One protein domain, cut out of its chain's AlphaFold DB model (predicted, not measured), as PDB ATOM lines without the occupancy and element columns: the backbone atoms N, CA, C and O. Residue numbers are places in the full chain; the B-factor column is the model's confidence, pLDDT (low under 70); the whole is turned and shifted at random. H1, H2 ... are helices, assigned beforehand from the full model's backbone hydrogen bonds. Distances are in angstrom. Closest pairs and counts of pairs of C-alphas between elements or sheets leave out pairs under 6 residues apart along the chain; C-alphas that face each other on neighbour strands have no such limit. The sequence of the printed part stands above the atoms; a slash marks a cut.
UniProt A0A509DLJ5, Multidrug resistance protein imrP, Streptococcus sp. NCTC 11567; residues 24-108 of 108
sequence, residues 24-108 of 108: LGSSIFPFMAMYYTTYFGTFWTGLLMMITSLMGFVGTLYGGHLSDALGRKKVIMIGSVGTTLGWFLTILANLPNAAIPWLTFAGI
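AT A GLANCE: This is residues 24 to 108 of the 108 residues of the protein "Multidrug resistance protein imrP" of Streptococcus sp. NCTC 11567 (UniProt A0A509DLJ5). The long helices H2 and H3 make an open V; short H4 folds back along H3 within its mouth, and kinked H1 folds back from the start of H2. The all-helix printed part has 85 residues with four named helices, H1 to H4 in order. It is only just loose, close to compact, with a radius of gyration of the C-alphas of 14.6 A, and spans 42 by 27 by 20 A.

HOW THE PARTS SIT: H2, residues 42 to 70, and H3, residues 72 to 93, form a hairpin at a shallow tilt of 26 degrees, touching closest at C-alphas 67 and 75, 5.5 A apart. H4, residues 101 to 107, touches H3, closest at C-alphas 107 and 86, 4.1 A apart. H1, residues 24 to 40, touches H2 with residues 33 to 37 alone, closest at C-alphas 36 and 45, 5.5 A apart. Every O i to N i+4 pair is within hydrogen-bond range in H2, H3 and H4, and 9 of 13 in H1.

IN THESE COORDINATES: H2 is 40.7 A long, H3 31.4 A, H1 24.4 A. C-alpha 24 is at (39.196, -53.346, -42.190), C-alpha 107 at (44.286, -39.448, -45.233).

THE WHOLE: The printed part has no cut and no long link; residues 96 to 98 have pLDDT under 70.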
ATOM      1  N   LEU A  24      38.782 -54.030 -40.964       89.75
ATOM      2  CA  LEU A  24      39.196 -53.346 -42.190       89.75
ATOM      3  C   LEU A  24      40.499 -52.569 -41.970       89.75
ATOM      4  O   LEU A  24      41.456 -52.750 -42.721       89.75
ATOM      5  N   GLY A  25      40.573 -51.770 -40.901       86.31
ATOM      6  CA  GLY A  25      41.766 -50.984 -40.583       86.31
ATOM      7  C   GLY A  25      43.006 -51.849 -40.345       86.31
ATOM      8  O   GLY A  25      44.063 -51.580 -40.916       86.31
ATOM      9  N   SER A  26      42.875 -52.933 -39.572       87.25
ATOM     10  CA  SER A  26      43.980 -53.851 -39.274       87.25
ATOM     11  C   SER A  26      44.454 -54.634 -40.492       87.25
ATOM     12  O   SER A  26      45.601 -55.065 -40.523       87.25
ATOM     13  N   SER A  27      43.583 -54.832 -41.484       89.50
ATOM     14  CA  SER A  27      43.956 -55.503 -42.729       89.50
ATOM     15  C   SER A  27      44.780 -54.592 -43.635       89.50
ATOM     16  O   SER A  27      45.645 -55.082 -44.343       89.50
ATOM     17  N   ILE A  28      44.545 -53.277 -43.606       88.19
ATOM     18  CA  ILE A  28      45.205 -52.316 -44.501       88.19
ATOM     19  C   ILE A  28      46.528 -51.803 -43.915       88.19
ATOM     20  O   ILE A  28      47.515 -51.674 -44.639       88.19
ATOM     21  N   PHE A  29      46.575 -51.537 -42.606       85.38
ATOM     22  CA  PHE A  29      47.732 -50.924 -41.936       85.38
ATOM     23  C   PHE A  29      49.084 -51.616 -42.204       85.38
ATOM     24  O   PHE A  29      50.046 -50.916 -42.521       85.38
ATOM     25  N   PRO A  30      49.198 -52.959 -42.140       86.00
ATOM     26  CA  PRO A  30      50.459 -53.651 -42.415       86.00
ATOM     27  C   PRO A  30      50.987 -53.395 -43.833       86.00
ATOM     28  O   PRO A  30      52.194 -53.268 -44.035       86.00
ATOM     29  N   PHE A  31      50.089 -53.264 -44.812       88.94
ATOM     30  CA  PHE A  31      50.460 -52.985 -46.199       88.94
ATOM     31  C   PHE A  31      50.875 -51.527 -46.420       88.94
ATOM     32  O   PHE A  31      51.609 -51.245 -47.364       88.94
ATOM     33  N   MET A  32      50.483 -50.604 -45.537       87.38
ATOM     34  CA  MET A  32      50.879 -49.196 -45.642       87.38
ATOM     35  C   MET A  32      52.371 -48.993 -45.388       87.38
ATOM     36  O   MET A  32      53.004 -48.196 -46.075       87.38
ATOM     37  N   ALA A  33      52.972 -49.766 -44.481       87.38
ATOM     38  CA  ALA A  33      54.423 -49.755 -44.300       87.38
ATOM     39  C   ALA A  33      55.156 -50.225 -45.572       87.38
ATOM     40  O   ALA A  33      56.157 -49.631 -45.979       87.38
ATOM     41  N   MET A  34      54.630 -51.257 -46.239       89.38
ATOM     42  CA  MET A  34      55.174 -51.726 -47.515       89.38
ATOM     43  C   MET A  34      55.029 -50.656 -48.606       89.38
ATOM     44  O   MET A  34      56.006 -50.356 -49.288       89.38
ATOM     45  N   TYR A  35      53.858 -50.022 -48.710       88.12
ATOM     46  CA  TYR A  35      53.587 -48.932 -49.649       88.12
ATOM     47  C   TYR A  35      54.527 -47.737 -49.436       88.12
ATOM     48  O   TYR A  35      55.167 -47.269 -50.374       88.12
ATOM     49  N   TYR A  36      54.693 -47.250 -48.206       86.25
ATOM     50  CA  TYR A  36      55.594 -46.121 -47.966       86.25
ATOM     51  C   TYR A  36      57.054 -46.473 -48.241       86.25
ATOM     52  O   TYR A  36      57.785 -45.636 -48.770       86.25
ATOM     53  N   THR A  37      57.464 -47.720 -47.993       89.44
ATOM     54  CA  THR A  37      58.838 -48.149 -48.277       89.44
ATOM     55  C   THR A  37      59.136 -48.113 -49.776       89.44
ATOM     56  O   THR A  37      60.242 -47.721 -50.148       89.44
ATOM     57  N   THR A  38      58.168 -48.437 -50.644       87.75
ATOM     58  CA  THR A  38      58.379 -48.391 -52.102       87.75
ATOM     59  C   THR A  38      58.506 -46.971 -52.653       87.75
ATOM     60  O   THR A  38      59.183 -46.788 -53.660       87.75
ATOM     61  N   TYR A  39      57.891 -45.968 -52.013       85.44
ATOM     62  CA  TYR A  39      57.920 -44.576 -52.491       85.44
ATOM     63  C   TYR A  39      58.952 -43.687 -51.780       85.44
ATOM     64  O   TYR A  39      59.574 -42.844 -52.421       85.44
ATOM     65  N   PHE A  40      59.141 -43.853 -50.468       82.94
ATOM     66  CA  PHE A  40      59.971 -42.974 -49.631       82.94
ATOM     67  C   PHE A  40      61.249 -43.639 -49.107       82.94
ATOM     68  O   PHE A  40      62.146 -42.955 -48.612       82.94
ATOM     69  N   GLY A  41      61.350 -44.968 -49.199       88.62
ATOM     70  CA  GLY A  41      62.440 -45.742 -48.614       88.62
ATOM     71  C   GLY A  41      62.256 -46.027 -47.119       88.62
ATOM     72  O   GLY A  41      61.375 -45.491 -46.439       88.62
ATOM     73  N   THR A  42      63.103 -46.911 -46.590       90.00
ATOM     74  CA  THR A  42      62.927 -47.518 -45.261       90.00
ATOM     75  C   THR A  42      63.047 -46.515 -44.112       90.00
ATOM     76  O   THR A  42      62.260 -46.564 -43.169       90.00
ATOM     77  N   PHE A  43      64.001 -45.577 -44.192       91.25
ATOM     78  CA  PHE A  43      64.239 -44.592 -43.130       91.25
ATOM     79  C   PHE A  43      63.034 -43.662 -42.931       91.25
ATOM     80  O   PHE A  43      62.498 -43.556 -41.828       91.25
ATOM     81  N   TRP A  44      62.561 -43.045 -44.017       88.94
ATOM     82  CA  TRP A  44      61.411 -42.142 -43.984       88.94
ATOM     83  C   TRP A  44      60.123 -42.863 -43.602       88.94
ATOM     84  O   TRP A  44      59.332 -42.325 -42.835       88.94
ATOM     85  N   THR A  45      59.941 -44.102 -44.059       90.50
ATOM     86  CA  THR A  45      58.777 -44.914 -43.684       90.50
ATOM     87  C   THR A  45      58.699 -45.153 -42.181       90.50
ATOM     88  O   THR A  45      57.628 -44.998 -41.596       90.50
ATOM     89  N   GLY A  46      59.823 -45.481 -41.536       90.62
ATOM     90  CA  GLY A  46      59.864 -45.650 -40.082       90.62
ATOM     91  C   GLY A  46      59.443 -44.380 -39.340       90.62
ATOM     92  O   GLY A  46      58.627 -44.439 -38.421       90.62
ATOM     93  N   LEU A  47      59.937 -43.223 -39.790       93.06
ATOM     94  CA  LEU A  47      59.598 -41.925 -39.207       93.06
ATOM     95  C   LEU A  47      58.115 -41.573 -39.410       93.06
ATOM     96  O   LEU A  47      57.445 -41.167 -38.462       93.06
ATOM     97  N   LEU A  48      57.578 -41.795 -40.611       89.50
ATOM     98  CA  LEU A  48      56.163 -41.580 -40.924       89.50
ATOM     99  C   LEU A  48      55.253 -42.460 -40.056       89.50
ATOM    100  O   LEU A  48      54.324 -41.951 -39.436       89.50
ATOM    101  N   MET A  49      55.560 -43.753 -39.929       90.31
ATOM    102  CA  MET A  49      54.786 -44.684 -39.095       90.31
ATOM    103  C   MET A  49      54.841 -44.337 -37.604       90.31
ATOM    104  O   MET A  49      53.841 -44.486 -36.892       90.31
ATOM    105  N   MET A  50      55.982 -43.833 -37.128       93.06
ATOM    106  CA  MET A  50      56.115 -43.330 -35.762       93.06
ATOM    107  C   MET A  50      55.200 -42.121 -35.527       93.06
ATOM    108  O   MET A  50      54.480 -42.088 -34.528       93.06
ATOM    109  N   ILE A  51      55.173 -41.166 -36.462       92.56
ATOM    110  CA  ILE A  51      54.289 -39.994 -36.388       92.56
ATOM    111  C   ILE A  51      52.818 -40.419 -36.416       92.56
ATOM    112  O   ILE A  51      52.049 -39.957 -35.573       92.56
ATOM    113  N   THR A  52      52.421 -41.326 -37.315       90.38
ATOM    114  CA  THR A  52      51.041 -41.845 -37.373       90.38
ATOM    115  C   THR A  52      50.632 -42.485 -36.047       90.38
ATOM    116  O   THR A  52      49.542 -42.230 -35.538       90.38
ATOM    117  N   SER A  53      51.525 -43.268 -35.435       91.69
ATOM    118  CA  SER A  53      51.263 -43.910 -34.140       91.69
ATOM    119  C   SER A  53      51.109 -42.885 -33.011       91.69
ATOM    120  O   SER A  53      50.210 -43.011 -32.177       91.69
ATOM    121  N   LEU A  54      51.945 -41.841 -33.005       95.12
ATOM    122  CA  LEU A  54      51.864 -40.745 -32.037       95.12
ATOM    123  C   LEU A  54      50.555 -39.955 -32.189       95.12
ATOM    124  O   LEU A  54      49.874 -39.698 -31.197       95.12
ATOM    125  N   MET A  55      50.175 -39.613 -33.424       91.62
ATOM    126  CA  MET A  55      48.910 -38.937 -33.725       91.62
ATOM    127  C   MET A  55      47.708 -39.783 -33.298       91.62
ATOM    128  O   MET A  55      46.784 -39.258 -32.677       91.62
ATOM    129  N   GLY A  56      47.744 -41.096 -33.546       90.56
ATOM    130  CA  GLY A  56      46.725 -42.033 -33.070       90.56
ATOM    131  C   GLY A  56      46.610 -42.031 -31.546       90.56
ATOM    132  O   GLY A  56      45.508 -41.906 -31.007       90.56
ATOM    133  N   PHE A  57      47.738 -42.085 -30.836       93.81
ATOM    134  CA  PHE A  57      47.763 -42.011 -29.375       93.81
ATOM    135  C   PHE A  57      47.151 -40.702 -28.851       93.81
ATOM    136  O   PHE A  57      46.214 -40.739 -28.047       93.81
ATOM    137  N   VAL A  58      47.601 -39.549 -29.356       94.38
ATOM    138  CA  VAL A  58      47.060 -38.232 -28.973       94.38
ATOM    139  C   VAL A  58      45.566 -38.136 -29.300       94.38
ATOM    140  O   VAL A  58      44.778 -37.677 -28.470       94.38
ATOM    141  N   GLY A  59      45.155 -38.644 -30.463       90.69
ATOM    142  CA  GLY A  59      43.760 -38.716 -30.887       90.69
ATOM    143  C   GLY A  59      42.886 -39.545 -29.945       90.69
ATOM    144  O   GLY A  59      41.761 -39.141 -29.650       90.69
ATOM    145  N   THR A  60      43.389 -40.663 -29.408       90.62
ATOM    146  CA  THR A  60      42.634 -41.472 -28.431       90.62
ATOM    147  C   THR A  60      42.474 -40.777 -27.080       90.62
ATOM    148  O   THR A  60      41.390 -40.838 -26.501       90.62
ATOM    149  N   LEU A  61      43.507 -40.072 -26.604       92.19
ATOM    150  CA  LEU A  61      43.439 -39.290 -25.367       92.19
ATOM    151  C   LEU A  61      42.451 -38.130 -25.503       92.19
ATOM    152  O   LEU A  61      41.523 -37.996 -24.701       92.19
ATOM    153  N   TYR A  62      42.617 -37.320 -26.549       92.12
ATOM    154  CA  TYR A  62      41.769 -36.156 -26.778       92.12
ATOM    155  C   TYR A  62      40.332 -36.562 -27.120       92.12
ATOM    156  O   TYR A  62      39.382 -36.002 -26.579       92.12
ATOM    157  N   GLY A  63      40.153 -37.589 -27.953       88.75
ATOM    158  CA  GLY A  63      38.842 -38.142 -28.287       88.75
ATOM    159  C   GLY A  63      38.124 -38.754 -27.081       88.75
ATOM    160  O   GLY A  63      36.898 -38.662 -26.993       88.75
ATOM    161  N   GLY A  64      38.870 -39.325 -26.130       89.88
ATOM    162  CA  GLY A  64      38.343 -39.783 -24.845       89.88
ATOM    163  C   GLY A  64      37.792 -38.625 -24.017       89.88
ATOM    164  O   GLY A  64      36.607 -38.618 -23.689       89.88
ATOM    165  N   HIS A  65      38.611 -37.596 -23.785       92.31
ATOM    166  CA  HIS A  65      38.184 -36.395 -23.063       92.31
ATOM    167  C   HIS A  65      36.976 -35.713 -23.728       92.31
ATOM    168  O   HIS A  65      35.998 -35.354 -23.069       92.31
ATOM    169  N   LEU A  66      37.001 -35.597 -25.057       90.00
ATOM    170  CA  LEU A  66      35.918 -35.001 -25.831       90.00
ATOM    171  C   LEU A  66      34.617 -35.812 -25.719       90.00
ATOM    172  O   LEU A  66      33.530 -35.232 -25.677       90.00
ATOM    173  N   SER A  67      34.712 -37.146 -25.665       90.75
ATOM    174  CA  SER A  67      33.562 -38.044 -25.488       90.75
ATOM    175  C   SER A  67      32.863 -37.817 -24.150       90.75
ATOM    176  O   SER A  67      31.631 -37.901 -24.092       90.75
ATOM    177  N   ASP A  68      33.631 -37.514 -23.108       91.19
ATOM    178  CA  ASP A  68      33.099 -37.260 -21.772       91.19
ATOM    179  C   ASP A  68      32.479 -35.855 -21.672       91.19
ATOM    180  O   ASP A  68      31.432 -35.695 -21.049       91.19
ATOM    181  N   ALA A  69      33.049 -34.859 -22.363       92.31
ATOM    182  CA  ALA A  69      32.554 -33.480 -22.351       92.31
ATOM    183  C   ALA A  69      31.327 -33.231 -23.259       92.31
ATOM    184  O   ALA A  69      30.353 -32.610 -22.839       92.31
ATOM    185  N   LEU A  70      31.354 -33.691 -24.518       87.94
ATOM    186  CA  LEU A  70      30.298 -33.426 -25.518       87.94
ATOM    187  C   LEU A  70      29.233 -34.530 -25.600       87.94
ATOM    188  O   LEU A  70      28.192 -34.356 -26.247       87.94
ATOM    189  N   GLY A  71      29.497 -35.673 -24.968       87.38
ATOM    190  CA  GLY A  71      28.660 -36.861 -25.012       87.38
ATOM    191  C   GLY A  71      29.077 -37.857 -26.100       87.38
ATOM    192  O   GLY A  71      29.249 -37.536 -27.281       87.38
ATOM    193  N   ARG A  72      29.141 -39.131 -25.699       85.44
ATOM    194  CA  ARG A  72      29.690 -40.254 -26.476       85.44
ATOM    195  C   ARG A  72      29.138 -40.402 -27.898       85.44
ATOM    196  O   ARG A  72      29.891 -40.683 -28.825       85.44
ATOM    197  N   LYS A  73      27.825 -40.233 -28.096       86.06
ATOM    198  CA  LYS A  73      27.179 -40.445 -29.409       86.06
ATOM    199  C   LYS A  73      27.655 -39.431 -30.456       86.06
ATOM    200  O   LYS A  73      27.871 -39.814 -31.603       86.06
ATOM    201  N   LYS A  74      27.826 -38.162 -30.066       88.75
ATOM    202  CA  LYS A  74      28.261 -37.091 -30.976       88.75
ATOM    203  C   LYS A  74      29.708 -37.299 -31.402       88.75
ATOM    204  O   LYS A  74      30.001 -37.254 -32.589       88.75
ATOM    205  N   VAL A  75      30.581 -37.613 -30.446       90.50
ATOM    206  CA  VAL A  75      32.005 -37.842 -30.721       90.50
ATOM    207  C   VAL A  75      32.219 -39.057 -31.616       90.50
ATOM    208  O   VAL A  75      32.993 -38.977 -32.563       90.50
ATOM    209  N   ILE A  76      31.468 -40.144 -31.402       89.00
ATOM    210  CA  ILE A  76      31.505 -41.300 -32.310       89.00
ATOM    211  C   ILE A  76      31.073 -40.906 -33.729       89.00
ATOM    212  O   ILE A  76      31.721 -41.321 -34.685       89.00
ATOM    213  N   MET A  77      30.004 -40.119 -33.887       90.31
ATOM    214  CA  MET A  77      29.523 -39.706 -35.211       90.31
ATOM    215  C   MET A  77      30.542 -38.816 -35.935       90.31
ATOM    216  O   MET A  77      30.868 -39.092 -37.086       90.31
ATOM    217  N   ILE A  78      31.088 -37.805 -35.254       91.25
ATOM    218  CA  ILE A  78      32.113 -36.906 -35.810       91.25
ATOM    219  C   ILE A  78      33.369 -37.696 -36.187       91.25
ATOM    220  O   ILE A  78      33.867 -37.555 -37.300       91.25
ATOM    221  N   GLY A  79      33.837 -38.576 -35.294       89.69
ATOM    222  CA  GLY A  79      34.984 -39.443 -35.560       89.69
ATOM    223  C   GLY A  79      34.749 -40.357 -36.761       89.69
ATOM    224  O   GLY A  79      35.609 -40.454 -37.625       89.69
ATOM    225  N   SER A  80      33.556 -40.951 -36.873       89.25
ATOM    226  CA  SER A  80      33.200 -41.816 -38.007       89.25
ATOM    227  C   SER A  80      33.220 -41.050 -39.330       89.25
ATOM    228  O   SER A  80      33.783 -41.546 -40.299       89.25
ATOM    229  N   VAL A  81      32.670 -39.829 -39.366       92.19
ATOM    230  CA  VAL A  81      32.718 -38.962 -40.556       92.19
ATOM    231  C   VAL A  81      34.162 -38.604 -40.912       92.19
ATOM    232  O   VAL A  81      34.540 -38.711 -42.076       92.19
ATOM    233  N   GLY A  82      34.983 -38.245 -39.920       90.75
ATOM    234  CA  GLY A  82      36.405 -37.963 -40.122       90.75
ATOM    235  C   GLY A  82      37.160 -39.157 -40.706       90.75
ATOM    236  O   GLY A  82      37.867 -39.012 -41.698       90.75
ATOM    237  N   THR A  83      36.946 -40.357 -40.160       89.38
ATOM    238  CA  THR A  83      37.551 -41.593 -40.675       89.38
ATOM    239  C   THR A  83      37.083 -41.907 -42.096       89.38
ATOM    240  O   THR A  83      37.900 -42.282 -42.932       89.38
ATOM    241  N   THR A  84      35.796 -41.732 -42.414       90.12
ATOM    242  CA  THR A  84      35.292 -41.927 -43.784       90.12
ATOM    243  C   THR A  84      35.928 -40.948 -44.767       90.12
ATOM    244  O   THR A  84      36.316 -41.363 -45.856       90.12
ATOM    245  N   LEU A  85      36.079 -39.676 -44.388       92.69
ATOM    246  CA  LEU A  85      36.757 -38.678 -45.218       92.69
ATOM    247  C   LEU A  85      38.237 -39.019 -45.423       92.69
ATOM    248  O   LEU A  85      38.716 -38.922 -46.548       92.69
ATOM    249  N   GLY A  86      38.935 -39.478 -44.380       89.75
ATOM    250  CA  GLY A  86      40.320 -39.944 -44.485       89.75
ATOM    251  C   GLY A  86      40.476 -41.086 -45.491       89.75
ATOM    252  O   GLY A  86      41.234 -40.973 -46.454       89.75
ATOM    253  N   TRP A  87      39.661 -42.139 -45.364       88.12
ATOM    254  CA  TRP A  87      39.649 -43.245 -46.333       88.12
ATOM    255  C   TRP A  87      39.256 -42.807 -47.746       88.12
ATOM    256  O   TRP A  87      39.775 -43.328 -48.730       88.12
ATOM    257  N   PHE A  88      38.357 -41.838 -47.879       89.75
ATOM    258  CA  PHE A  88      38.003 -41.295 -49.185       89.75
ATOM    259  C   PHE A  88      39.184 -40.549 -49.826       89.75
ATOM    260  O   PHE A  88      39.464 -40.738 -51.010       89.75
ATOM    261  N   LEU A  89      39.928 -39.763 -49.041       88.19
ATOM    262  CA  LEU A  89      41.147 -39.091 -49.496       88.19
ATOM    263  C   LEU A  89      42.232 -40.089 -49.909       88.19
ATOM    264  O   LEU A  89      42.866 -39.882 -50.943       88.19
ATOM    265  N   THR A  90      42.422 -41.185 -49.167       86.12
ATOM    266  CA  THR A  90      43.408 -42.211 -49.548       86.12
ATOM    267  C   THR A  90      43.036 -42.922 -50.848       86.12
ATOM    268  O   THR A  90      43.921 -43.211 -51.653       86.12
ATOM    269  N   ILE A  91      41.745 -43.141 -51.116       86.94
ATOM    270  CA  ILE A  91      41.277 -43.678 -52.403       86.94
ATOM    271  C   ILE A  91      41.572 -42.691 -53.539       86.94
ATOM    272  O   ILE A  91      42.135 -43.089 -54.559       86.94
ATOM    273  N   LEU A  92      41.245 -41.407 -53.361       85.00
ATOM    274  CA  LEU A  92      41.517 -40.370 -54.364       85.00
ATOM    275  C   LEU A  92      43.019 -40.211 -54.645       85.00
ATOM    276  O   LEU A  92      43.411 -40.027 -55.795       85.00
ATOM    277  N   ALA A  93      43.855 -40.329 -53.610       83.69
ATOM    278  CA  ALA A  93      45.311 -40.251 -53.706       83.69
ATOM    279  C   ALA A  93      45.946 -41.394 -54.513       83.69
ATOM    280  O   ALA A  93      47.077 -41.251 -54.973       83.69
ATOM    281  N   ASN A  94      45.249 -42.527 -54.650       81.06
ATOM    282  CA  ASN A  94      45.733 -43.731 -55.329       81.06
ATOM    283  C   ASN A  94      45.012 -43.986 -56.661       81.06
ATOM    284  O   ASN A  94      44.995 -45.115 -57.154       81.06
ATOM    285  N   LEU A  95      44.410 -42.952 -57.260       81.75
ATOM    286  CA  LEU A  95      43.781 -43.073 -58.572       81.75
ATOM    287  C   LEU A  95      44.821 -43.363 -59.680       81.75
ATOM    288  O   LEU A  95      45.936 -42.838 -59.625       81.75
ATOM    289  N   PRO A  96      44.453 -44.134 -60.729       65.25
ATOM    290  CA  PRO A  96      45.385 -44.710 -61.711       65.25
ATOM    291  C   PRO A  96      46.324 -43.727 -62.428       65.25
ATOM    292  O   PRO A  96      47.380 -44.135 -62.894       65.25
ATOM    293  N   ASN A  97      45.952 -42.445 -62.516       63.97
ATOM    294  CA  ASN A  97      46.689 -41.435 -63.280       63.97
ATOM    295  C   ASN A  97      47.517 -40.460 -62.420       63.97
ATOM    296  O   ASN A  97      48.234 -39.639 -62.988       63.97
ATOM    297  N   ALA A  98      47.443 -40.527 -61.084       61.31
ATOM    298  CA  ALA A  98      48.271 -39.716 -60.188       61.31
ATOM    299  C   ALA A  98      48.314 -40.334 -58.780       61.31
ATOM    300  O   ALA A  98      47.485 -40.011 -57.932       61.31
ATOM    301  N   ALA A  99      49.293 -41.207 -58.522       71.19
ATOM    302  CA  ALA A  99      49.577 -41.656 -57.163       71.19
ATOM    303  C   ALA A  99      50.317 -40.538 -56.414       71.19
ATOM    304  O   ALA A  99      51.431 -40.172 -56.795       71.19
ATOM    305  N   ILE A 100      49.704 -39.987 -55.363       81.75
ATOM    306  CA  ILE A 100      50.305 -38.952 -54.507       81.75
ATOM    307  C   ILE A 100      50.497 -39.547 -53.102       81.75
ATOM    308  O   ILE A 100      49.608 -39.423 -52.256       81.75
ATOM    309  N   PRO A 101      51.656 -40.171 -52.808       77.81
ATOM    310  CA  PRO A 101      51.882 -40.885 -51.547       77.81
ATOM    311  C   PRO A 101      51.742 -40.004 -50.298       77.81
ATOM    312  O   PRO A 101      51.310 -40.476 -49.250       77.81
ATOM    313  N   TRP A 102      52.045 -38.707 -50.415       80.12
ATOM    314  CA  TRP A 102      51.842 -37.726 -49.344       80.12
ATOM    315  C   TRP A 102      50.367 -37.509 -48.995       80.12
ATOM    316  O   TRP A 102      50.032 -37.317 -47.830       80.12
ATOM    317  N   LEU A 103      49.478 -37.565 -49.991       78.19
ATOM    318  CA  LEU A 103      48.038 -37.421 -49.782       78.19
ATOM    319  C   LEU A 103      47.457 -38.694 -49.144       78.19
ATOM    320  O   LEU A 103      46.585 -38.602 -48.284       78.19
ATOM    321  N   THR A 104      48.005 -39.865 -49.489       82.38
ATOM    322  CA  THR A 104      47.710 -41.133 -48.801       82.38
ATOM    323  C   THR A 104      48.099 -41.068 -47.323       82.38
ATOM    324  O   THR A 104      47.327 -41.498 -46.475       82.38
ATOM    325  N   PHE A 105      49.255 -40.475 -47.006       82.50
ATOM    326  CA  PHE A 105      49.698 -40.290 -45.622       82.50
ATOM    327  C   PHE A 105      48.803 -39.339 -44.829       82.50
ATOM    328  O   PHE A 105      48.490 -39.621 -43.682       82.50
ATOM    329  N   ALA A 106      48.354 -38.243 -45.439       82.12
ATOM    330  CA  ALA A 106      47.456 -37.299 -44.777       82.12
ATOM    331  C   ALA A 106      46.040 -37.861 -44.542       82.12
ATOM    332  O   ALA A 106      45.334 -37.386 -43.653       82.12
ATOM    333  N   GLY A 107      45.604 -38.826 -45.356       78.25
ATOM    334  CA  GLY A 107      44.286 -39.448 -45.233       78.25
ATOM    335  C   GLY A 107      44.208 -40.597 -44.221       78.25
ATOM    336  O   GLY A 107      43.097 -41.020 -43.901       78.25
ATOM    337  N   ILE A 108      45.346 -41.115 -43.744       78.19
ATOM    338  CA  ILE A 108      45.432 -42.271 -42.834       78.19
ATOM    339  C   ILE A 108      45.656 -41.846 -41.384       78.19
ATOM    340  O   ILE A 108      45.049 -42.500 -40.505       78.19
TER     341      ILE A 108